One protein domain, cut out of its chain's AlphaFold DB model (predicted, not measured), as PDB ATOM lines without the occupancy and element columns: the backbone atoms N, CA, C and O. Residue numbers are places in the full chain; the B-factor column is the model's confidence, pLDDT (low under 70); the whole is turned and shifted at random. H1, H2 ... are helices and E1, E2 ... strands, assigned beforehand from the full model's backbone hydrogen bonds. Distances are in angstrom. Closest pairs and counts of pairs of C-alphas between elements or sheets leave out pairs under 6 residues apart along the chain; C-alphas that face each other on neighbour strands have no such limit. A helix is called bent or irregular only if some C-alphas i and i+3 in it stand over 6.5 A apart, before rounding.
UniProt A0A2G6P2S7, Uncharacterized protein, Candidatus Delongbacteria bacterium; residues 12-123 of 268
ATOM      1  N   LYS A  12       1.837 -41.453  -0.505       94.00
ATOM      2  CA  LYS A  12       2.344 -42.159  -1.690       94.00
ATOM      3  C   LYS A  12       3.447 -43.126  -1.272       94.00
ATOM      4  O   LYS A  12       4.364 -42.728  -0.554       94.00
ATOM      5  N   ASP A  13       3.360 -44.376  -1.708       94.56
ATOM      6  CA  ASP A  13       4.428 -45.356  -1.515       94.56
ATOM      7  C   ASP A  13       5.575 -45.152  -2.528       94.56
ATOM      8  O   ASP A  13       5.549 -44.257  -3.376       94.56
ATOM      9  N   LYS A  14       6.593 -46.021  -2.473       93.56
ATOM     10  CA  LYS A  14       7.741 -45.989  -3.398       93.56
ATOM     11  C   LYS A  14       7.371 -46.180  -4.875       93.56
ATOM     12  O   LYS A  14       8.158 -45.823  -5.747       93.56
ATOM     13  N   ASN A  15       6.223 -46.790  -5.162       91.81
ATOM     14  CA  ASN A  15       5.749 -47.009  -6.521       91.81
ATOM     15  C   ASN A  15       4.948 -45.808  -7.033       91.81
ATOM     16  O   ASN A  15       4.764 -45.705  -8.247       91.81
ATOM     17  N   GLY A  16       4.533 -44.904  -6.137       91.50
ATOM     18  CA  GLY A  16       3.632 -43.784  -6.392       91.50
ATOM     19  C   GLY A  16       2.166 -44.105  -6.092       91.50
ATOM     20  O   GLY A  16       1.302 -43.280  -6.387       91.50
ATOM     21  N   ASP A  17       1.874 -45.283  -5.536       94.81
ATOM     22  CA  ASP A  17       0.520 -45.702  -5.195       94.81
ATOM     23  C   ASP A  17       0.048 -45.004  -3.918       94.81
ATOM     24  O   ASP A  17       0.820 -44.776  -2.987       94.81
ATOM     25  N   ILE A  18      -1.242 -44.691  -3.851       94.50
ATOM     26  CA  ILE A  18      -1.859 -44.096  -2.668       94.50
ATOM     27  C   ILE A  18      -2.144 -45.196  -1.654       94.50
ATOM     28  O   ILE A  18      -2.940 -46.099  -1.929       94.50
ATOM     29  N   VAL A  19      -1.543 -45.103  -0.472       94.81
ATOM     30  CA  VAL A  19      -1.658 -46.084   0.614       94.81
ATOM     31  C   VAL A  19      -2.201 -45.453   1.892       94.81
ATOM     32  O   VAL A  19      -2.058 -44.253   2.120       94.81
ATOM     33  N   ASN A  20      -2.844 -46.257   2.739       91.06
ATOM     34  CA  ASN A  20      -3.215 -45.835   4.092       91.06
ATOM     35  C   ASN A  20      -2.029 -45.944   5.073       91.06
ATOM     36  O   ASN A  20      -0.958 -46.431   4.722       91.06
ATOM     37  N   GLU A  21      -2.240 -45.558   6.336       89.69
ATOM     38  CA  GLU A  21      -1.220 -45.626   7.402       89.69
ATOM     39  C   GLU A  21      -0.670 -47.044   7.658       89.69
ATOM     40  O   GLU A  21       0.416 -47.198   8.206       89.69
ATOM     41  N   LYS A  22      -1.395 -48.091   7.242       89.50
ATOM     42  CA  LYS A  22      -0.964 -49.496   7.337       89.50
ATOM     43  C   LYS A  22      -0.218 -49.977   6.085       89.50
ATOM     44  O   LYS A  22       0.057 -51.167   5.970       89.50
ATOM     45  N   GLY A  23       0.049 -49.091   5.125       88.31
ATOM     46  CA  GLY A  23       0.671 -49.428   3.843       88.31
ATOM     47  C   GLY A  23      -0.253 -50.165   2.865       88.31
ATOM     48  O   GLY A  23       0.227 -50.722   1.885       88.31
ATOM     49  N   GLN A  24      -1.568 -50.202   3.108       90.25
ATOM     50  CA  GLN A  24      -2.513 -50.857   2.199       90.25
ATOM     51  C   GLN A  24      -2.889 -49.917   1.052       90.25
ATOM     52  O   GLN A  24      -3.311 -48.783   1.297       90.25
ATOM     53  N   THR A  25      -2.799 -50.403  -0.186       92.31
ATOM     54  CA  THR A  25      -3.126 -49.630  -1.392       92.31
ATOM     55  C   THR A  25      -4.611 -49.269  -1.458       92.31
ATOM     56  O   THR A  25      -5.486 -50.134  -1.524       92.31
ATOM     57  N   LEU A  26      -4.891 -47.967  -1.478       91.38
ATOM     58  CA  LEU A  26      -6.215 -47.369  -1.652       91.38
ATOM     59  C   LEU A  26      -6.502 -47.039  -3.124       91.38
ATOM     60  O   LEU A  26      -7.634 -47.211  -3.590       91.38
ATOM     61  N   LEU A  27      -5.485 -46.569  -3.853       92.88
ATOM     62  CA  LEU A  27      -5.564 -46.187  -5.262       92.88
ATOM     63  C   LEU A  27      -4.204 -46.408  -5.939       92.88
ATOM     64  O   LEU A  27      -3.186 -45.952  -5.432       92.88
ATOM     65  N   PHE A  28      -4.197 -47.086  -7.083       91.75
ATOM     66  CA  PHE A  28      -2.992 -47.245  -7.898       91.75
ATOM     67  C   PHE A  28      -2.649 -45.946  -8.632       91.75
ATOM     68  O   PHE A  28      -3.547 -45.201  -9.033       91.75
ATOM     69  N   LYS A  29      -1.356 -45.690  -8.832       91.81
ATOM     70  CA  LYS A  29      -0.855 -44.454  -9.455       91.81
ATOM     71  C   LYS A  29      -1.375 -44.202 -10.870       91.81
ATOM     72  O   LYS A  29      -1.530 -43.056 -11.269       91.81
ATOM     73  N   ASP A  30      -1.649 -45.261 -11.631       89.62
ATOM     74  CA  ASP A  30      -2.137 -45.189 -13.016       89.62
ATOM     75  C   ASP A  30      -3.579 -44.673 -13.114       89.62
ATOM     76  O   ASP A  30      -4.063 -44.328 -14.192       89.62
ATOM     77  N   ARG A  31      -4.252 -44.552 -11.967       92.50
ATOM     78  CA  ARG A  31      -5.578 -43.954 -11.824       92.50
ATOM     79  C   ARG A  31      -5.529 -42.520 -11.306       92.50
ATOM     80  O   ARG A  31      -6.568 -42.000 -10.905       92.50
ATOM     81  N   VAL A  32      -4.359 -41.888 -11.305       94.19
ATOM     82  CA  VAL A  32      -4.185 -40.474 -10.973       94.19
ATOM     83  C   VAL A  32      -3.715 -39.737 -12.222       94.19
ATOM     84  O   VAL A  32      -2.752 -40.142 -12.867       94.19
ATOM     85  N   ILE A  33      -4.411 -38.658 -12.569       93.62
ATOM     86  CA  ILE A  33      -4.010 -37.724 -13.624       93.62
ATOM     87  C   ILE A  33      -3.724 -36.362 -13.011       93.62
ATOM     88  O   ILE A  33      -4.340 -35.984 -12.015       93.62
ATOM     89  N   THR A  34      -2.811 -35.622 -13.625       93.25
ATOM     90  CA  THR A  34      -2.439 -34.277 -13.190       93.25
ATOM     91  C   THR A  34      -2.819 -33.284 -14.280       93.25
ATOM     92  O   THR A  34      -2.483 -33.494 -15.447       93.25
ATOM     93  N   ASP A  35      -3.545 -32.228 -13.920       89.94
ATOM     94  CA  ASP A  35      -3.871 -31.154 -14.858       89.94
ATOM     95  C   ASP A  35      -2.659 -30.237 -15.125       89.94
ATOM     96  O   ASP A  35      -1.596 -30.359 -14.513       89.94
ATOM     97  N   SER A  36      -2.816 -29.270 -16.032       91.19
ATOM     98  CA  SER A  36      -1.758 -28.303 -16.357       91.19
ATOM     99  C   SER A  36      -1.372 -27.372 -15.197       91.19
ATOM    100  O   SER A  36      -0.367 -26.673 -15.294       91.19
ATOM    101  N   LYS A  37      -2.159 -27.346 -14.116       92.19
ATOM    102  CA  LYS A  37      -1.926 -26.550 -12.906       92.19
ATOM    103  C   LYS A  37      -1.299 -27.374 -11.775       92.19
ATOM    104  O   LYS A  37      -1.022 -26.814 -10.719       92.19
ATOM    105  N   GLY A  38      -1.065 -28.672 -11.982       90.75
ATOM    106  CA  GLY A  38      -0.514 -29.569 -10.968       90.75
ATOM    107  C   GLY A  38      -1.558 -30.204 -10.043       90.75
ATOM    108  O   GLY A  38      -1.173 -30.880  -9.092       90.75
ATOM    109  N   ASN A  39      -2.859 -30.021 -10.294       91.19
ATOM    110  CA  ASN A  39      -3.910 -30.639  -9.486       91.19
ATOM    111  C   ASN A  39      -4.087 -32.111  -9.864       91.19
ATOM    112  O   ASN A  39      -4.176 -32.450 -11.045       91.19
ATOM    113  N   GLU A  40      -4.181 -32.978  -8.856       93.62
ATOM    114  CA  GLU A  40      -4.369 -34.416  -9.042       93.62
ATOM    115  C   GLU A  40      -5.846 -34.816  -8.975       93.62
ATOM    116  O   GLU A  40      -6.532 -34.585  -7.975       93.62
ATOM    117  N   TYR A  41      -6.311 -35.495 -10.022       94.94
ATOM    118  CA  TYR A  41      -7.662 -36.032 -10.140       94.94
ATOM    119  C   TYR A  41      -7.642 -37.542 -10.331       94.94
ATOM    120  O   TYR A  41      -6.691 -38.122 -10.859       94.94
ATOM    121  N   VAL A  42      -8.723 -38.189  -9.907       96.12
ATOM    122  CA  VAL A  42      -8.843 -39.643  -9.942       96.12
ATOM    123  C   VAL A  42      -9.591 -40.102 -11.188       96.12
ATOM    124  O   VAL A  42     -10.645 -39.570 -11.548       96.12
ATOM    125  N   LEU A  43      -9.076 -41.159 -11.805       93.81
ATOM    126  CA  LEU A  43      -9.777 -41.970 -12.785       93.81
ATOM    127  C   LEU A  43     -10.467 -43.166 -12.109       93.81
ATOM    128  O   LEU A  43      -9.959 -43.763 -11.152       93.81
ATOM    129  N   ASP A  44     -11.630 -43.570 -12.613       91.19
ATOM    130  CA  ASP A  44     -12.322 -44.769 -12.144       91.19
ATOM    131  C   ASP A  44     -11.571 -46.060 -12.531       91.19
ATOM    132  O   ASP A  44     -10.472 -46.040 -13.088       91.19
ATOM    133  N   HIS A  45     -12.138 -47.218 -12.192       86.75
ATOM    134  CA  HIS A  45     -11.530 -48.517 -12.503       86.75
ATOM    135  C   HIS A  45     -11.342 -48.764 -14.008       86.75
ATOM    136  O   HIS A  45     -10.463 -49.518 -14.407       86.75
ATOM    137  N   PHE A  46     -12.155 -48.123 -14.844       85.75
ATOM    138  CA  PHE A  46     -12.080 -48.188 -16.298       85.75
ATOM    139  C   PHE A  46     -11.315 -46.994 -16.881       85.75
ATOM    140  O   PHE A  46     -11.363 -46.757 -18.087       85.75
ATOM    141  N   HIS A  47     -10.564 -46.258 -16.062       87.12
ATOM    142  CA  HIS A  47      -9.798 -45.082 -16.464       87.12
ATOM    143  C   HIS A  47     -10.662 -43.961 -17.069       87.12
ATOM    144  O   HIS A  47     -10.235 -43.306 -18.020       87.12
ATOM    145  N   ASN A  48     -11.906 -43.797 -16.617       88.19
ATOM    146  CA  ASN A  48     -12.734 -42.642 -16.970       88.19
ATOM    147  C   ASN A  48     -12.601 -41.570 -15.887       88.19
ATOM    148  O   ASN A  48     -12.457 -41.896 -14.709       88.19
ATOM    149  N   GLU A  49     -12.661 -40.298 -16.272       91.38
ATOM    150  CA  GLU A  49     -12.564 -39.188 -15.325       91.38
ATOM    151  C   GLU A  49     -13.710 -39.227 -14.310       91.38
ATOM    152  O   GLU A  49     -14.879 -39.386 -14.667       91.38
ATOM    153  N   THR A  50     -13.368 -39.100 -13.026       94.19
ATOM    154  CA  THR A  50     -14.368 -39.036 -11.946       94.19
ATOM    155  C   THR A  50     -14.757 -37.604 -11.593       94.19
ATOM    156  O   THR A  50     -15.822 -37.392 -11.018       94.19
ATOM    157  N   GLY A  51     -13.890 -36.636 -11.912       92.56
ATOM    158  CA  GLY A  51     -13.984 -35.252 -11.442       92.56
ATOM    159  C   GLY A  51     -13.622 -35.060  -9.964       92.56
ATOM    160  O   GLY A  51     -13.726 -33.945  -9.470       92.56
ATOM    161  N   LEU A  52     -13.206 -36.119  -9.260       95.25
ATOM    162  CA  LEU A  52     -12.856 -36.081  -7.840       95.25
ATOM    163  C   LEU A  52     -11.341 -36.000  -7.649       95.25
ATOM    164  O   LEU A  52     -10.575 -36.662  -8.355       95.25
ATOM    165  N   THR A  53     -10.916 -35.253  -6.637       94.56
ATOM    166  CA  THR A  53      -9.559 -35.330  -6.082       94.56
ATOM    167  C   THR A  53      -9.343 -36.659  -5.342       94.56
ATOM    168  O   THR A  53     -10.289 -37.401  -5.051       94.56
ATOM    169  N   ILE A  54      -8.092 -36.979  -4.996       93.38
ATOM    170  CA  ILE A  54      -7.759 -38.205  -4.246       93.38
ATOM    171  C   ILE A  54      -8.533 -38.307  -2.910       93.38
ATOM    172  O   ILE A  54      -9.172 -39.344  -2.691       93.38
ATOM    173  N   PRO A  55      -8.557 -37.275  -2.034       92.25
ATOM    174  CA  PRO A  55      -9.317 -37.339  -0.783       92.25
ATOM    175  C   PRO A  55     -10.821 -37.548  -1.007       92.25
ATOM    176  O   PRO A  55     -11.442 -38.382  -0.342       92.25
ATOM    177  N   GLU A  56     -11.408 -36.825  -1.965       94.00
ATOM    178  CA  GLU A  56     -12.833 -36.923  -2.290       94.00
ATOM    179  C   GLU A  56     -13.197 -38.317  -2.794       94.00
ATOM    180  O   GLU A  56     -14.190 -38.890  -2.345       94.00
ATOM    181  N   PHE A  57     -12.373 -38.902  -3.667       94.62
ATOM    182  CA  PHE A  57     -12.597 -40.245  -4.190       94.62
ATOM    183  C   PHE A  57     -12.533 -41.312  -3.093       94.62
ATOM    184  O   PHE A  57     -13.402 -42.186  -3.038       94.62
ATOM    185  N   ILE A  58     -11.530 -41.259  -2.205       92.75
ATOM    186  CA  ILE A  58     -11.411 -42.237  -1.111       92.75
ATOM    187  C   ILE A  58     -12.610 -42.114  -0.170       92.75
ATOM    188  O   ILE A  58     -13.210 -43.127   0.203       92.75
ATOM    189  N   LYS A  59     -13.001 -40.883   0.177       91.94
ATOM    190  CA  LYS A  59     -14.185 -40.628   0.998       91.94
ATOM    191  C   LYS A  59     -15.457 -41.144   0.321       91.94
ATOM    192  O   LYS A  59     -16.228 -41.845   0.966       91.94
ATOM    193  N   HIS A  60     -15.661 -40.843  -0.959       94.94
ATOM    194  CA  HIS A  60     -16.816 -41.296  -1.735       94.94
ATOM    195  C   HIS A  60     -16.896 -42.830  -1.777       94.94
ATOM    196  O   HIS A  60     -17.952 -43.405  -1.517       94.94
ATOM    197  N   LYS A  61     -15.767 -43.508  -2.027       93.56
ATOM    198  CA  LYS A  61     -15.688 -44.973  -2.004       93.56
ATOM    199  C   LYS A  61     -16.019 -45.544  -0.630       93.56
ATOM    200  O   LYS A  61     -16.758 -46.517  -0.550       93.56
ATOM    201  N   ARG A  62     -15.501 -44.948   0.444       90.88
ATOM    202  CA  ARG A  62     -15.808 -45.375   1.813       90.88
ATOM    203  C   ARG A  62     -17.287 -45.195   2.144       90.88
ATOM    204  O   ARG A  62     -17.904 -46.150   2.589       90.88
ATOM    205  N   ASP A  63     -17.849 -44.017   1.871       93.44
ATOM    206  CA  ASP A  63     -19.269 -43.732   2.105       93.44
ATOM    207  C   ASP A  63     -20.160 -44.742   1.337       93.44
ATOM    208  O   ASP A  63     -21.150 -45.224   1.876       93.44
ATOM    209  N   TYR A  64     -19.772 -45.131   0.116       95.12
ATOM    210  CA  TYR A  64     -20.462 -46.166  -0.664       95.12
ATOM    211  C   TYR A  64     -20.361 -47.572  -0.051       95.12
ATOM    212  O   TYR A  64     -21.352 -48.297   0.006       95.12
ATOM    213  N   LEU A  65     -19.167 -47.977   0.395       92.12
ATOM    214  CA  LEU A  65     -18.954 -49.283   1.028       92.12
ATOM    215  C   LEU A  65     -19.683 -49.386   2.374       92.12
ATOM    216  O   LEU A  65     -20.283 -50.419   2.649       92.12
ATOM    217  N   ASP A  66     -19.694 -48.312   3.166       91.94
ATOM    218  CA  ASP A  66     -20.472 -48.230   4.404       91.94
ATOM    219  C   ASP A  66     -21.971 -48.429   4.105       91.94
ATOM    220  O   ASP A  66     -22.636 -49.221   4.772       91.94
ATOM    221  N   ARG A  67     -22.497 -47.786   3.050       93.38
ATOM    222  CA  ARG A  67     -23.901 -47.945   2.640       93.38
ATOM    223  C   ARG A  67     -24.238 -49.366   2.197       93.38
ATOM    224  O   ARG A  67     -25.343 -49.833   2.459       93.38
ATOM    225  N   ILE A  68     -23.306 -50.069   1.548       92.56
ATOM    226  CA  ILE A  68     -23.477 -51.497   1.249       92.56
ATOM    227  C   ILE A  68     -23.653 -52.286   2.545       92.56
ATOM    228  O   ILE A  68     -24.610 -53.047   2.638       92.56
ATOM    229  N   SER A  69     -22.779 -52.094   3.538       91.44
ATOM    230  CA  SER A  69     -22.879 -52.799   4.824       91.44
ATOM    231  C   SER A  69     -24.235 -52.571   5.494       91.44
ATOM    232  O   SER A  69     -24.881 -53.533   5.895       91.44
ATOM    233  N   GLU A  70     -24.722 -51.326   5.514       92.44
ATOM    234  CA  GLU A  70     -26.055 -51.000   6.041       92.44
ATOM    235  C   GLU A  70     -27.180 -51.745   5.302       92.44
ATOM    236  O   GLU A  70     -28.094 -52.267   5.931       92.44
ATOM    237  N   ILE A  71     -27.123 -51.825   3.966       91.94
ATOM    238  CA  ILE A  71     -28.121 -52.553   3.163       91.94
ATOM    239  C   ILE A  71     -28.099 -54.052   3.480       91.94
ATOM    240  O   ILE A  71     -29.156 -54.685   3.528       91.94
ATOM    241  N   LEU A  72     -26.913 -54.633   3.678       90.31
ATOM    242  CA  LEU A  72     -26.777 -56.043   4.048       90.31
ATOM    243  C   LEU A  72     -27.371 -56.311   5.433       90.31
ATOM    244  O   LEU A  72     -28.119 -57.274   5.586       90.31
ATOM    245  N   GLU A  73     -27.118 -55.434   6.405       91.25
ATOM    246  CA  GLU A  73     -27.723 -55.503   7.740       91.25
ATOM    247  C   GLU A  73     -29.255 -55.377   7.678       91.25
ATOM    248  O   GLU A  73     -29.967 -56.221   8.226       91.25
ATOM    249  N   GLU A  74     -29.775 -54.380   6.949       91.12
ATOM    250  CA  GLU A  74     -31.216 -54.156   6.740       91.12
ATOM    251  C   GLU A  74     -31.901 -55.388   6.122       91.12
ATOM    252  O   GLU A  74     -33.010 -55.760   6.515       91.12
ATOM    253  N   LYS A  75     -31.229 -56.050   5.173       88.69
ATOM    254  CA  LYS A  75     -31.726 -57.252   4.487       88.69
ATOM    255  C   LYS A  75     -31.369 -58.564   5.196       88.69
ATOM    256  O   LYS A  75     -31.787 -59.616   4.719       88.69
ATOM    257  N   LYS A  76     -30.646 -58.515   6.322       90.31
ATOM    258  CA  LYS A  76     -30.152 -59.685   7.074       90.31
ATOM    259  C   LYS A  76     -29.356 -60.666   6.200       90.31
ATOM    260  O   LYS A  76     -29.568 -61.874   6.269       90.31
ATOM    261  N   LEU A  77     -28.470 -60.140   5.357       87.62
ATOM    262  CA  LEU A  77     -27.615 -60.919   4.461       87.62
ATOM    263  C   LEU A  77     -26.179 -60.968   4.991       87.62
ATOM    264  O   LEU A  77     -25.623 -59.934   5.360       87.62
ATOM    265  N   ASP A  78     -25.559 -62.150   4.972       85.00
ATOM    266  CA  ASP A  78     -24.126 -62.285   5.239       85.00
ATOM    267  C   ASP A  78     -23.330 -61.827   4.008       85.00
ATOM    268  O   ASP A  78     -23.616 -62.208   2.868       85.00
ATOM    269  N   ILE A  79     -22.302 -61.007   4.230       83.62
ATOM    270  CA  ILE A  79     -21.416 -60.541   3.164       83.62
ATOM    271  C   ILE A  79     -20.772 -61.704   2.404       83.62
ATOM    272  O   ILE A  79     -20.587 -61.600   1.194       83.62
ATOM    273  N   ASN A  80     -20.462 -62.814   3.074       83.62
ATOM    274  CA  ASN A  80     -19.832 -63.984   2.470       83.62
ATOM    275  C   ASN A  80     -20.742 -64.664   1.438       83.62
ATOM    276  O   ASN A  80     -20.239 -65.186   0.440       83.62
ATOM    277  N   ASP A  81     -22.061 -64.581   1.621       80.94
ATOM    278  CA  ASP A  81     -23.043 -65.166   0.704       80.94
ATOM    279  C   ASP A  81     -23.178 -64.349  -0.586       80.94
ATOM    280  O   ASP A  81     -23.411 -64.894  -1.667       80.94
ATOM    281  N   VAL A  82     -22.988 -63.030  -0.496       80.19
ATOM    282  CA  VAL A  82     -23.226 -62.098  -1.611       80.19
ATOM    283  C   VAL A  82     -21.963 -61.415  -2.133       80.19
ATOM    284  O   VAL A  82     -22.040 -60.647  -3.095       80.19
ATOM    285  N   PHE A  83     -20.786 -61.710  -1.569       79.38
ATOM    286  CA  PHE A  83     -19.514 -61.061  -1.910       79.38
ATOM    287  C   PHE A  83     -19.232 -61.094  -3.418       79.38
ATOM    288  O   PHE A  83     -18.857 -60.085  -4.023       79.38
ATOM    289  N   GLY A  84     -19.476 -62.242  -4.057       72.62
ATOM    290  CA  GLY A  84     -19.309 -62.404  -5.503       72.62
ATOM    291  C   GLY A  84     -20.166 -61.434  -6.327       72.62
ATOM    292  O   GLY A  84     -19.715 -60.966  -7.374       72.62
ATOM    293  N   SER A  85     -21.354 -61.088  -5.831       75.19
ATOM    294  CA  SER A  85     -22.300 -60.177  -6.478       75.19
ATOM    295  C   SER A  85     -21.986 -58.713  -6.183       75.19
ATOM    296  O   SER A  85     -22.076 -57.892  -7.086       75.19
ATOM    297  N   ILE A  86     -21.562 -58.365  -4.966       83.62
ATOM    298  CA  ILE A  86     -21.360 -56.957  -4.572       83.62
ATOM    299  C   ILE A  86     -19.945 -56.427  -4.838       83.62
ATOM    300  O   ILE A  86     -19.752 -55.218  -4.962       83.62
ATOM    301  N   SER A  87     -18.947 -57.308  -4.980       80.06
ATOM    302  CA  SER A  87     -17.517 -56.944  -5.062       80.06
ATOM    303  C   SER A  87     -17.134 -56.011  -6.217       80.06
ATOM    304  O   SER A  87     -16.020 -55.494  -6.231       80.06
ATOM    305  N   ARG A  88     -18.022 -55.822  -7.203       84.62
ATOM    306  CA  ARG A  88     -17.813 -54.934  -8.359       84.62
ATOM    307  C   ARG A  88     -18.833 -53.806  -8.474       84.62
ATOM    308  O   ARG A  88     -18.879 -53.125  -9.496       84.62
ATOM    309  N   TRP A  89     -19.690 -53.625  -7.471       91.44
ATOM    310  CA  TRP A  89     -20.766 -52.638  -7.538       91.44
ATOM    311  C   TRP A  89     -20.252 -51.206  -7.640       91.44
ATOM    312  O   TRP A  89     -20.808 -50.431  -8.411       91.44
ATOM    313  N   TYR A  90     -19.185 -50.869  -6.913       93.38
ATOM    314  CA  TYR A  90     -18.591 -49.535  -6.991       93.38
ATOM    315  C   TYR A  90     -18.012 -49.272  -8.386       93.38
ATOM    316  O   TYR A  90     -18.252 -48.229  -8.985       93.38
ATOM    317  N   GLU A  91     -17.293 -50.248  -8.945       89.44
ATOM    318  CA  GLU A  91     -16.700 -50.163 -10.279       89.44
ATOM    319  C   GLU A  91     -17.768 -50.063 -11.372       89.44
ATOM    320  O   GLU A  91     -17.590 -49.325 -12.337       89.44
ATOM    321  N   TYR A  92     -18.882 -50.784 -11.224       89.69
ATOM    322  CA  TYR A  92     -20.015 -50.728 -12.153       89.69
ATOM    323  C   TYR A  92     -21.013 -49.613 -11.834       89.69
ATOM    324  O   TYR A  92     -22.034 -49.500 -12.511       89.69
ATOM    325  N   LYS A  93     -20.714 -48.778 -10.832       93.94
ATOM    326  CA  LYS A  93     -21.505 -47.602 -10.469       93.94
ATOM    327  C   LYS A  93     -22.968 -47.960 -10.177       93.94
ATOM    328  O   LYS A  93     -23.875 -47.318 -10.704       93.94
ATOM    329  N   VAL A  94     -23.197 -49.035  -9.418       94.06
ATOM    330  CA  VAL A  94     -24.550 -49.514  -9.093       94.06
ATOM    331  C   VAL A  94     -25.276 -48.487  -8.219       94.06
ATOM    332  O   VAL A  94     -24.717 -47.955  -7.265       94.06
ATOM    333  N   ASN A  95     -26.538 -48.202  -8.529       94.81
ATOM    334  CA  ASN A  95     -27.352 -47.305  -7.717       94.81
ATOM    335  C   ASN A  95     -27.963 -48.033  -6.508       94.81
ATOM    336  O   ASN A  95     -28.974 -48.724  -6.637       94.81
ATOM    337  N   LEU A  96     -27.354 -47.842  -5.333       93.56
ATOM    338  CA  LEU A  96     -27.746 -48.504  -4.083       93.56
ATOM    339  C   LEU A  96     -29.161 -48.147  -3.602       93.56
ATOM    340  O   LEU A  96     -29.818 -48.976  -2.981       93.56
ATOM    341  N   ASP A  97     -29.666 -46.956  -3.927       91.56
ATOM    342  CA  ASP A  97     -30.999 -46.513  -3.488       91.56
ATOM    343  C   ASP A  97     -32.126 -47.035  -4.390       91.56
ATOM    344  O   ASP A  97     -33.304 -46.790  -4.141       91.56
ATOM    345  N   LYS A  98     -31.770 -47.731  -5.475       93.94
ATOM    346  CA  LYS A  98     -32.699 -48.190  -6.515       93.94
ATOM    347  C   LYS A  98     -32.591 -49.690  -6.788       93.94
ATOM    348  O   LYS A  98     -32.970 -50.143  -7.864       93.94
ATOM    349  N   LEU A  99     -32.083 -50.475  -5.833       91.69
ATOM    350  CA  LEU A  99     -31.848 -51.914  -6.015       91.69
ATOM    351  C   LEU A  99     -33.116 -52.698  -6.399       91.69
ATOM    352  O   LEU A  99     -33.042 -53.551  -7.279       91.69
ATOM    353  N   GLU A 100     -34.275 -52.384  -5.812       91.06
ATOM    354  CA  GLU A 100     -35.538 -53.056  -6.167       91.06
ATOM    355  C   GLU A 100     -36.016 -52.675  -7.579       91.06
ATOM    356  O   GLU A 100     -36.349 -53.543  -8.382       91.06
ATOM    357  N   GLU A 101     -35.943 -51.391  -7.947       93.69
ATOM    358  CA  GLU A 101     -36.285 -50.935  -9.305       93.69
ATOM    359  C   GLU A 101     -35.348 -51.545 -10.364       93.69
ATOM    360  O   GLU A 101     -35.782 -51.914 -11.461       93.69
ATOM    361  N   LEU A 102     -34.058 -51.686 -10.039       92.44
ATOM    362  CA  LEU A 102     -33.082 -52.376 -10.881       92.44
ATOM    363  C   LEU A 102     -33.445 -53.860 -11.044       92.44
ATOM    364  O   LEU A 102     -33.413 -54.374 -12.166       92.44
ATOM    365  N   LYS A 103     -33.848 -54.531  -9.958       88.69
ATOM    366  CA  LYS A 103     -34.290 -55.930  -9.972       88.69
ATOM    367  C   LYS A 103     -35.500 -56.136 -10.874       88.69
ATOM    368  O   LYS A 103     -35.458 -56.998 -11.755       88.69
ATOM    369  N   GLU A 104     -36.527 -55.307 -10.731       87.94
ATOM    370  CA  GLU A 104     -37.715 -55.324 -11.594       87.94
ATOM    371  C   GLU A 104     -37.377 -55.080 -13.072       87.94
ATOM    372  O   GLU A 104     -38.030 -55.613 -13.971       87.94
ATOM    373  N   ALA A 105     -36.338 -54.290 -13.346       87.50
ATOM    374  CA  ALA A 105     -35.842 -54.030 -14.694       87.50
ATOM    375  C   ALA A 105     -34.922 -55.139 -15.252       87.50
ATOM    376  O   ALA A 105     -34.496 -55.041 -16.403       87.50
ATOM    377  N   GLY A 106     -34.652 -56.201 -14.484       82.50
ATOM    378  CA  GLY A 106     -33.885 -57.374 -14.922       82.50
ATOM    379  C   GLY A 106     -32.463 -57.473 -14.361       82.50
ATOM    380  O   GLY A 106     -31.720 -58.372 -14.755       82.50
ATOM    381  N   PHE A 107     -32.088 -56.593 -13.431       87.56
ATOM    382  CA  PHE A 107     -30.811 -56.614 -12.723       87.56
ATOM    383  C   PHE A 107     -31.016 -56.989 -11.253       87.56
ATOM    384  O   PHE A 107     -31.112 -56.125 -10.386       87.56
ATOM    385  N   ASP A 108     -31.087 -58.288 -10.960       84.19
ATOM    386  CA  ASP A 108     -31.099 -58.742  -9.567       84.19
ATOM    387  C   ASP A 108     -29.668 -58.733  -9.015       84.19
ATOM    388  O   ASP A 108     -28.839 -59.582  -9.357       84.19
ATOM    389  N   ALA A 109     -29.361 -57.702  -8.233       79.69
ATOM    390  CA  ALA A 109     -28.036 -57.475  -7.677       79.69
ATOM    391  C   ALA A 109     -27.771 -58.352  -6.435       79.69
ATOM    392  O   ALA A 109     -26.616 -58.655  -6.135       79.69
ATOM    393  N   LEU A 110     -28.835 -58.776  -5.744       80.81
ATOM    394  CA  LEU A 110     -28.812 -59.608  -4.538       80.81
ATOM    395  C   LEU A 110     -29.737 -60.822  -4.744       80.81
ATOM    396  O   LEU A 110     -30.790 -60.911  -4.104       80.81
ATOM    397  N   PRO A 111     -29.397 -61.738  -5.669       69.50
ATOM    398  CA  PRO A 111     -30.227 -62.906  -5.919       69.50
ATOM    399  C   PRO A 111     -30.284 -63.793  -4.671       69.50
ATOM    400  O   PRO A 111     -29.270 -64.033  -4.022       69.50
ATOM    401  N   ALA A 112     -31.475 -64.306  -4.358       64.06
ATOM    402  CA  ALA A 112     -31.694 -65.186  -3.207       64.06
ATOM    403  C   ALA A 112     -31.041 -66.574  -3.364       64.06
ATOM    404  O   ALA A 112     -30.873 -67.287  -2.380       64.06
ATOM    405  N   ASP A 113     -30.698 -66.972  -4.594       64.38
ATOM    406  CA  ASP A 113     -30.058 -68.256  -4.876       64.38
ATOM    407  C   ASP A 113     -28.526 -68.090  -4.984       64.38
ATOM    408  O   ASP A 113     -28.050 -67.468  -5.942       64.38
ATOM    409  N   PRO A 114     -27.733 -68.693  -4.075       52.72
ATOM    410  CA  PRO A 114     -26.268 -68.642  -4.110       52.72
ATOM    411  C   PRO A 114     -25.655 -69.307  -5.358       52.72
ATOM    412  O   PRO A 114     -24.470 -69.120  -5.656       52.72
ATOM    413  N   LYS A 115     -26.435 -70.083  -6.125       54.34
ATOM    414  CA  LYS A 115     -26.014 -70.642  -7.420       54.34
ATOM    415  C   LYS A 115     -26.034 -69.611  -8.546       54.34
ATOM    416  O   LYS A 115     -25.328 -69.811  -9.538       54.34
ATOM    417  N   VAL A 116     -26.759 -68.497  -8.402       57.00
ATOM    418  CA  VAL A 116     -26.716 -67.375  -9.351       57.00
ATOM    419  C   VAL A 116     -25.417 -66.602  -9.122       57.00
ATOM    420  O   VAL A 116     -25.366 -65.547  -8.497       57.00
ATOM    421  N   LYS A 117     -24.314 -67.168  -9.620       49.31
ATOM    422  CA  LYS A 117     -22.996 -66.538  -9.561       49.31
ATOM    423  C   LYS A 117     -22.907 -65.442 -10.617       49.31
ATOM    424  O   LYS A 117     -22.790 -65.730 -11.807       49.31
ATOM    425  N   GLY A 118     -22.896 -64.188 -10.178       53.81
ATOM    426  CA  GLY A 118     -22.644 -63.030 -11.031       53.81
ATOM    427  C   GLY A 118     -23.656 -61.909 -10.843       53.81
ATOM    428  O   GLY A 118     -24.693 -62.060 -10.213       53.81
ATOM    429  N   ILE A 119     -23.328 -60.755 -11.412       54.28
ATOM    430  CA  ILE A 119     -24.126 -59.537 -11.300       54.28
ATOM    431  C   ILE A 119     -25.239 -59.551 -12.363       54.28
ATOM    432  O   ILE A 119     -24.930 -59.486 -13.553       54.28
ATOM    433  N   GLY A 120     -26.504 -59.636 -11.924       62.09
ATOM    434  CA  GLY A 120     -27.713 -59.579 -12.757       62.09
ATOM    435  C   GLY A 120     -27.778 -60.672 -13.832       62.09
ATOM    436  O   GLY A 120     -27.419 -60.447 -14.974       62.09
ATOM    437  N   GLY A 121     -28.264 -61.871 -13.507       67.25
ATOM    438  CA  GLY A 121     -28.183 -63.071 -14.366       67.25
ATOM    439  C   GLY A 121     -28.897 -63.067 -15.738       67.25
ATOM    440  O   GLY A 121     -29.079 -64.138 -16.308       67.25
ATOM    441  N   LYS A 122     -29.308 -61.916 -16.288       81.06
ATOM    442  CA  LYS A 122     -30.015 -61.783 -17.578       81.06
ATOM    443  C   LYS A 122     -29.194 -60.996 -18.607       81.06
ATOM    444  O   LYS A 122     -28.162 -60.413 -18.289       81.06
ATOM    445  N   PHE A 123     -29.643 -60.965 -19.864       85.44
ATOM    446  CA  PHE A 123     -28.945 -60.241 -20.935       85.44
ATOM    447  C   PHE A 123     -28.802 -58.745 -20.619       85.44
ATOM    448  O   PHE A 123     -27.732 -58.156 -20.773       85.44
TER     449      PHE A 123
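This is residues 12 to 123 of the 268 residues of an uncharacterized protein of Candidatus Delongbacteria bacterium (UniProt A0A2G6P2S7). One long helix, H1, joins two loosely built lobes: at its first end a small, strand-rich lobe with the three-stranded sheet E2, E3, E4 and the strand E1, and near its other end a lobe of two short, irregular helices, H2 and H3, with a long unnamed stretch, residues 105 to 123. H1 stands up from one face of the sheet, and residues 54 to 60 are the part of it near the strands. The printed part has 112 residues, with E1, E2, E3, E4, H1, H2 and H3 in that order; the sheet runs E2, E3, E4 and is antiparallel. The class is mixed, helices and strands, with under half of the residues in named elements. The whole is loose, with a radius of gyration of the C-alphas of 16.5 A, and elongated, spanning 48 by 30 by 22 A.

Residues 12 to 24 hold no named element. E1 is residues 25 to 27, with C-alpha 25 at (-3.126, -49.630, -1.392). E2 is residues 32 to 34, E3 residues 40 to 43, 10.0 A long, and E4 residues 49 to 53, 10.5 A long. H1, residues 54 to 74, measures 30.4 A and begins with C-alpha 54 at (-7.759, -38.205, -4.246). H2 is residues 79 to 86 and H3 residues 96 to 104, 14.2 A long, ending with C-alpha 104 at (-37.715, -55.324, -11.594). H2 and H3 are irregular: C-alphas 81 and 84 are 7.8 A apart, and C-alphas 97 and 100 are 8.4 A apart.

E1 pairs with no named strand, but residues 18 to 19 pair antiparallel with it. E2, E3 and E4 form a meander, each strand the antiparallel neighbour of the one before. In the hairpin E2 and E3, N 33 and O 41 are 2.9 A apart, within hydrogen-bond range. In the hairpin E3 and E4, N 42 and O 52 are within range at 2.9 A. H1 is on this sheet, two layers, a helix on one face of a sheet, at a height over the sheet of 15.4 A. The closest C-alphas of E3 and H1 are those of Val 42 and Ile 54, 6.0 A. H1 and H2 are close but not clearly touching, at a steep tilt of 54 degrees, opposite ways; their closest C-alphas, of Leu 72 and Ile 79, are 7.1 A apart. H1 and H3 are also close but not clearly touching, at a steep tilt of 54 degrees, the same way; their closest C-alphas, of Ile 68 and Leu 96, are 7.5 A apart. H2 and H3 are apart. Every O i to N i+4 pair is within hydrogen-bond range in H1, but 2 of 4 in H2 and 3 of 5 in H3.

The two C-alphas farthest apart, those of Lys 37 and Asp 113, are 50.9 A apart. The printed part has no cut. No link is long; that from H2 to H3 is short, and the others are tight. Mean pLDDT of the printed part is 87.1, and residues 111 to 121 are under 70.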